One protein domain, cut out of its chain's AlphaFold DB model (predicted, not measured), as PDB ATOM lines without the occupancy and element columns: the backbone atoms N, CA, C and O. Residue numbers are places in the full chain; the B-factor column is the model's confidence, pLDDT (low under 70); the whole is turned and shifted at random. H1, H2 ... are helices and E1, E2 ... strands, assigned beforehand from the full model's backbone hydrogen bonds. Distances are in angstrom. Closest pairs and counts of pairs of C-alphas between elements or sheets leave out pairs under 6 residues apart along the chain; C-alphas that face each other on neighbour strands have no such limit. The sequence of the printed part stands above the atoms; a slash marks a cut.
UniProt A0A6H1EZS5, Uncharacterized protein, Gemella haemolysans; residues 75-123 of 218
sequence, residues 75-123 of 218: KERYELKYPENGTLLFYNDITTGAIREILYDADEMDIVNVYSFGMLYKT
ATOM      1  N   LYS A  75     -44.979 -43.105 -30.485       50.38
ATOM      2  CA  LYS A  75     -46.450 -43.021 -30.444       50.38
ATOM      3  C   LYS A  75     -46.889 -41.737 -29.736       50.38
ATOM      4  O   LYS A  75     -46.299 -41.442 -28.698       50.38
ATOM      5  N   GLU A  76     -47.887 -41.038 -30.292       50.91
ATOM      6  CA  GLU A  76     -48.439 -39.753 -29.817       50.91
ATOM      7  C   GLU A  76     -48.206 -39.546 -28.311       50.91
ATOM      8  O   GLU A  76     -48.907 -40.103 -27.461       50.91
ATOM      9  N   ARG A  77     -47.131 -38.817 -27.978       59.75
ATOM     10  CA  ARG A  77     -46.811 -38.454 -26.596       59.75
ATOM     11  C   ARG A  77     -47.697 -37.291 -26.180       59.75
ATOM     12  O   ARG A  77     -48.213 -36.562 -27.020       59.75
ATOM     13  N   TYR A  78     -47.808 -37.091 -24.870       67.69
ATOM     14  CA  TYR A  78     -48.305 -35.835 -24.316       67.69
ATOM     15  C   TYR A  78     -47.632 -34.647 -25.025       67.69
ATOM     16  O   TYR A  78     -46.402 -34.556 -25.025       67.69
ATOM     17  N   GLU A  79     -48.431 -33.771 -25.642       75.81
ATOM     18  CA  GLU A  79     -47.923 -32.583 -26.325       75.81
ATOM     19  C   GLU A  79     -47.250 -31.652 -25.314       75.81
ATOM     20  O   GLU A  79     -47.849 -31.235 -24.316       75.81
ATOM     21  N   LEU A  80     -45.984 -31.326 -25.571       81.38
ATOM     22  CA  LEU A  80     -45.237 -30.406 -24.732       81.38
ATOM     23  C   LEU A  80     -45.857 -29.009 -24.837       81.38
ATOM     24  O   LEU A  80     -45.973 -28.442 -25.921       81.38
ATOM     25  N   LYS A  81     -46.228 -28.435 -23.690       88.31
ATOM     26  CA  LYS A  81     -46.665 -27.041 -23.617       88.31
ATOM     27  C   LYS A  81     -45.446 -26.133 -23.550       88.31
ATOM     28  O   LYS A  81     -44.669 -26.208 -22.593       88.31
ATOM     29  N   TYR A  82     -45.306 -25.288 -24.561       89.88
ATOM     30  CA  TYR A  82     -44.237 -24.302 -24.634       89.88
ATOM     31  C   TYR A  82     -44.576 -23.043 -23.818       89.88
ATOM     32  O   TYR A  82     -45.760 -22.724 -23.660       89.88
ATOM     33  N   PRO A  83     -43.566 -22.343 -23.271       93.94
ATOM     34  CA  PRO A  83     -43.749 -21.059 -22.600       93.94
ATOM     35  C   PRO A  83     -44.171 -19.953 -23.578       93.94
ATOM     36  O   PRO A  83     -44.040 -20.090 -24.792       93.94
ATOM     37  N   GLU A  84     -44.641 -18.828 -23.039       95.38
ATOM     38  CA  GLU A  84     -44.858 -17.609 -23.826       95.38
ATOM     39  C   GLU A  84     -43.512 -16.951 -24.174       95.38
ATOM     40  O   GLU A  84     -42.564 -17.008 -23.381       95.38
ATOM     41  N   ASN A  85     -43.416 -16.293 -25.336       95.75
ATOM     42  CA  ASN A  85     -42.215 -15.535 -25.702       95.75
ATOM     43  C   ASN A  85     -41.907 -14.461 -24.649       95.75
ATOM     44  O   ASN A  85     -42.800 -13.769 -24.160       95.75
ATOM     45  N   GLY A  86     -40.632 -14.320 -24.300       95.25
ATOM     46  CA  GLY A  86     -40.162 -13.459 -23.220       95.25
ATOM     47  C   GLY A  86     -40.247 -14.084 -21.826       95.25
ATOM     48  O   GLY A  86     -39.902 -13.411 -20.856       95.25
ATOM     49  N   THR A  87     -40.672 -15.346 -21.678       97.69
ATOM     50  CA  THR A  87     -40.653 -16.016 -20.364       97.69
ATOM     51  C   THR A  87     -39.213 -16.175 -19.877       97.69
ATOM     52  O   THR A  87     -38.405 -16.811 -20.548       97.69
ATOM     53  N   LEU A  88     -38.893 -15.639 -18.697       97.81
ATOM     54  CA  LEU A  88     -37.591 -15.841 -18.057       97.81
ATOM     55  C   LEU A  88     -37.458 -17.285 -17.559       97.81
ATOM     56  O   LEU A  88     -38.290 -17.758 -16.784       97.81
ATOM     57  N   LEU A  89     -36.397 -17.960 -17.987       97.81
ATOM     58  CA  LEU A  89     -36.054 -19.329 -17.617       97.81
ATOM     59  C   LEU A  89     -34.589 -19.414 -17.190       97.81
ATOM     60  O   LEU A  89     -33.774 -18.548 -17.512       97.81
ATOM     61  N   PHE A  90     -34.247 -20.490 -16.491       97.50
ATOM     62  CA  PHE A  90     -32.908 -20.768 -15.986       97.50
ATOM     63  C   PHE A  90     -32.353 -22.043 -16.607       97.50
ATOM     64  O   PHE A  90     -33.096 -22.987 -16.855       97.50
ATOM     65  N   TYR A  91     -31.043 -22.104 -16.816       95.19
ATOM     66  CA  TYR A  91     -30.379 -23.307 -17.312       95.19
ATOM     67  C   TYR A  91     -28.986 -23.471 -16.713       95.19
ATOM     68  O   TYR A  91     -28.367 -22.512 -16.241       95.19
ATOM     69  N   ASN A  92     -28.493 -24.707 -16.739       93.31
ATOM     70  CA  ASN A  92     -27.121 -25.032 -16.370       93.31
ATOM     71  C   ASN A  92     -26.234 -24.918 -17.614       93.31
ATOM     72  O   ASN A  92     -26.340 -25.729 -18.532       93.31
ATOM     73  N   ASP A  93     -25.356 -23.920 -17.650       91.31
ATOM     74  CA  ASP A  93     -24.382 -23.754 -18.725       91.31
ATOM     75  C   ASP A  93     -23.336 -24.870 -18.636       91.31
ATOM     76  O   ASP A  93     -22.527 -24.912 -17.708       91.31
ATOM     77  N   ILE A  94     -23.342 -25.767 -19.619       84.69
ATOM     78  CA  ILE A  94     -22.441 -26.923 -19.667       84.69
ATOM     79  C   ILE A  94     -20.968 -26.540 -19.862       84.69
ATOM     80  O   ILE A  94     -20.087 -27.331 -19.538       84.69
ATOM     81  N   THR A  95     -20.681 -25.337 -20.370       88.31
ATOM     82  CA  THR A  95     -19.310 -24.876 -20.628       88.31
ATOM     83  C   THR A  95     -18.660 -24.284 -19.384       88.31
ATOM     84  O   THR A  95     -17.472 -24.492 -19.145       88.31
ATOM     85  N   THR A  96     -19.433 -23.562 -18.569       88.44
ATOM     86  CA  THR A  96     -18.920 -22.872 -17.373       88.44
ATOM     87  C   THR A  96     -19.353 -23.516 -16.061       88.44
ATOM     88  O   THR A  96     -18.796 -23.211 -15.008       88.44
ATOM     89  N   GLY A  97     -20.366 -24.382 -16.091       82.56
ATOM     90  CA  GLY A  97     -21.032 -24.889 -14.899       82.56
ATOM     91  C   GLY A  97     -21.790 -23.808 -14.125       82.56
ATOM     92  O   GLY A  97     -22.103 -24.026 -12.956       82.56
ATOM     93  N   ALA A  98     -22.052 -22.637 -14.707       91.44
ATOM     94  CA  ALA A  98     -22.844 -21.587 -14.075       91.44
ATOM     95  C   ALA A  98     -24.340 -21.800 -14.335       91.44
ATOM     96  O   ALA A  98     -24.732 -22.353 -15.359       91.44
ATOM     97  N   ILE A  99     -25.182 -21.309 -13.426       94.69
ATOM     98  CA  ILE A  99     -26.612 -21.163 -13.714       94.69
ATOM     99  C   ILE A  99     -26.813 -19.802 -14.355       94.69
ATOM    100  O   ILE A  99     -26.400 -18.786 -13.787       94.69
ATOM    101  N   ARG A 100     -27.427 -19.798 -15.531       95.62
ATOM    102  CA  ARG A 100     -27.706 -18.600 -16.321       95.62
ATOM    103  C   ARG A 100     -29.197 -18.469 -16.561       95.62
ATOM    104  O   ARG A 100     -29.948 -19.430 -16.417       95.62
ATOM    105  N   GLU A 101     -29.588 -17.263 -16.926       96.62
ATOM    106  CA  GLU A 101     -30.947 -16.915 -17.301       96.62
ATOM    107  C   GLU A 101     -31.053 -16.717 -18.816       96.62
ATOM    108  O   GLU A 101     -30.081 -16.343 -19.479       96.62
ATOM    109  N   ILE A 102     -32.228 -17.009 -19.363       96.31
ATOM    110  CA  ILE A 102     -32.554 -16.838 -20.776       96.31
ATOM    111  C   ILE A 102     -34.028 -16.458 -20.904       96.31
ATOM    112  O   ILE A 102     -34.866 -16.938 -20.141       96.31
ATOM    113  N   LEU A 103     -34.350 -15.586 -21.857       97.50
ATOM    114  CA  LEU A 103     -35.736 -15.328 -22.236       97.50
ATOM    115  C   LEU A 103     -36.137 -16.345 -23.299       97.50
ATOM    116  O   LEU A 103     -35.421 -16.524 -24.281       97.50
ATOM    117  N   TYR A 104     -37.264 -17.015 -23.092       97.12
ATOM    118  CA  TYR A 104     -37.804 -17.950 -24.065       97.12
ATOM    119  C   TYR A 104     -38.188 -17.211 -25.349       97.12
ATOM    120  O   TYR A 104     -38.913 -16.219 -25.287       97.12
ATOM    121  N   ASP A 105     -37.739 -17.702 -26.499       94.69
ATOM    122  CA  ASP A 105     -38.098 -17.167 -27.807       94.69
ATOM    123  C   ASP A 105     -38.447 -18.328 -28.745       94.69
ATOM    124  O   ASP A 105     -37.603 -19.174 -29.040       94.69
ATOM    125  N   ALA A 106     -39.711 -18.395 -29.166       92.00
ATOM    126  CA  ALA A 106     -40.215 -19.421 -30.071       92.00
ATOM    127  C   ALA A 106     -39.666 -19.299 -31.502       92.00
ATOM    128  O   ALA A 106     -39.742 -20.279 -32.245       92.00
ATOM    129  N   ASP A 107     -39.129 -18.137 -31.886       92.75
ATOM    130  CA  ASP A 107     -38.500 -17.944 -33.196       92.75
ATOM    131  C   ASP A 107     -37.029 -18.414 -33.194       92.75
ATOM    132  O   ASP A 107     -36.466 -18.708 -34.252       92.75
ATOM    133  N   GLU A 108     -36.420 -18.571 -32.011       93.06
ATOM    134  CA  GLU A 108     -35.055 -19.077 -31.835       93.06
ATOM    135  C   GLU A 108     -35.045 -20.596 -31.619       93.06
ATOM    136  O   GLU A 108     -35.213 -21.112 -30.511       93.06
ATOM    137  N   MET A 109     -34.797 -21.336 -32.703       88.06
ATOM    138  CA  MET A 109     -34.835 -22.806 -32.729       88.06
ATOM    139  C   MET A 109     -33.945 -23.461 -31.660       88.06
ATOM    140  O   MET A 109     -34.317 -24.487 -31.091       88.06
ATOM    141  N   ASP A 110     -32.788 -22.870 -31.352       91.19
ATOM    142  CA  ASP A 110     -31.893 -23.386 -30.313       91.19
ATOM    143  C   ASP A 110     -32.559 -23.339 -28.929       91.19
ATOM    144  O   ASP A 110     -32.462 -24.297 -28.164       91.19
ATOM    145  N   ILE A 111     -33.311 -22.279 -28.620       91.38
ATOM    146  CA  ILE A 111     -34.028 -22.136 -27.346       91.38
ATOM    147  C   ILE A 111     -35.192 -23.127 -27.275       91.38
ATOM    148  O   ILE A 111     -35.366 -23.807 -26.259       91.38
ATOM    149  N   VAL A 112     -35.949 -23.259 -28.369       89.19
ATOM    150  CA  VAL A 112     -37.047 -24.234 -28.490       89.19
ATOM    151  C   VAL A 112     -36.536 -25.660 -28.275       89.19
ATOM    152  O   VAL A 112     -37.147 -26.434 -27.533       89.19
ATOM    153  N   ASN A 113     -35.386 -26.000 -28.859       89.56
ATOM    154  CA  ASN A 113     -34.752 -27.305 -28.698       89.56
ATOM    155  C   ASN A 113     -34.273 -27.538 -27.263       89.56
ATOM    156  O   ASN A 113     -34.580 -28.568 -26.669       89.56
ATOM    157  N   VAL A 114     -33.568 -26.582 -26.654       91.38
ATOM    158  CA  VAL A 114     -33.095 -26.723 -25.264       91.38
ATOM    159  C   VAL A 114     -34.279 -26.888 -24.296       91.38
ATOM    160  O   VAL A 114     -34.209 -27.698 -23.365       91.38
ATOM    161  N   TYR A 115     -35.401 -26.200 -24.540       91.19
ATOM    162  CA  TYR A 115     -36.638 -26.415 -23.785       91.19
ATOM    163  C   TYR A 115     -37.212 -27.821 -24.002       91.19
ATOM    164  O   TYR A 115     -37.560 -28.493 -23.030       91.19
ATOM    165  N   SER A 116     -37.288 -28.295 -25.251       89.69
ATOM    166  CA  SER A 116     -37.852 -29.614 -25.573       89.69
ATOM    167  C   SER A 116     -37.016 -30.778 -25.027       89.69
ATOM    168  O   SER A 116     -37.574 -31.818 -24.671       89.69
ATOM    169  N   PHE A 117     -35.710 -30.574 -24.836       89.00
ATOM    170  CA  PHE A 117     -34.827 -31.496 -24.114       89.00
ATOM    171  C   PHE A 117     -34.966 -31.433 -22.580       89.00
ATOM    172  O   PHE A 117     -34.304 -32.197 -21.877       89.00
ATOM    173  N   GLY A 118     -35.816 -30.554 -22.037       90.88
ATOM    174  CA  GLY A 118     -36.048 -30.424 -20.594       90.88
ATOM    175  C   GLY A 118     -34.889 -29.768 -19.835       90.88
ATOM    176  O   GLY A 118     -34.663 -30.083 -18.664       90.88
ATOM    177  N   MET A 119     -34.132 -28.887 -20.498       93.81
ATOM    178  CA  MET A 119     -32.937 -28.240 -19.935       93.81
ATOM    179  C   MET A 119     -33.166 -26.792 -19.476       93.81
ATOM    180  O   MET A 119     -32.238 -26.165 -18.961       93.81
ATOM    181  N   LEU A 120     -34.382 -26.261 -19.653       95.56
ATOM    182  CA  LEU A 120     -34.788 -24.950 -19.144       95.56
ATOM    183  C   LEU A 120     -35.765 -25.108 -17.975       95.56
ATOM    184  O   LEU A 120     -36.727 -25.872 -18.054       95.56
ATOM    185  N   TYR A 121     -35.531 -24.347 -16.912       95.69
ATOM    186  CA  TYR A 121     -36.236 -24.431 -15.635       95.69
ATOM    187  C   TYR A 121     -36.914 -23.105 -15.308       95.69
ATOM    188  O   TYR A 121     -36.445 -22.039 -15.709       95.69
ATOM    189  N   LYS A 122     -38.017 -23.151 -14.564       95.31
ATOM    190  CA  LYS A 122     -38.785 -21.940 -14.234       95.31
ATOM    191  C   LYS A 122     -38.121 -21.115 -13.142       95.31
ATOM    192  O   LYS A 122     -38.317 -19.905 -13.089       95.31
ATOM    193  N   THR A 123     -37.358 -21.764 -12.268       95.50
ATOM    194  CA  THR A 123     -36.665 -21.106 -11.158       95.50
ATOM    195  C   THR A 123     -35.196 -21.495 -11.108       95.50
ATOM    196  O   THR A 123     -34.766 -22.528 -11.635       95.50
TER     197      THR A 123
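AT A GLANCE: This is residues 75 to 123 of the 218 residues of an uncharacterized protein of Gemella haemolysans (UniProt A0A6H1EZS5). With little regular structure, this is a small two-stranded hairpin, E1 and E2, and one short helix, H1, with a long first stretch reaching away at one end; after H1, residues 117 to 123 run back toward E1. The printed part has 49 residues, of which the named elements, in the order E1, E2, H1, hold only 18. The sheet E1 - E2 is antiparallel, and the class is mixed, helices and strands. The whole is only just compact, close to loose, with a radius of gyration of the C-alphas of 11.4 A, and elongated, spanning 36 by 23 by 20 A.

IN THESE COORDINATES: Residues 75 to 87 hold no named element. E1, residues 88 to 92, begins at C-alpha 88 (-37.591, -15.841, -18.057) and is 14.0 A long. E2, residues 99 to 103, is 13.8 A long. H1, residues 109 to 116, is 10.3 A long and ends at C-alpha 116 (-37.852, -29.614, -25.573).

HOW THE PARTS SIT: E1 and E2 form a hairpin, antiparallel at 146 degrees between their directions. N 89 and O 102, at 2.8 A, are within hydrogen-bond range. E1 and H1 are apart. In H1 every O i to N i+4 pair is within hydrogen-bond range.

THE WHOLE: The C-alphas farthest apart, of Lys 75 and Thr 96, are 36.5 A apart. The printed part has no cut. The link E1 to E2 is short, and E2 to H1 tight. Residues 75 to 78 have pLDDT under 70.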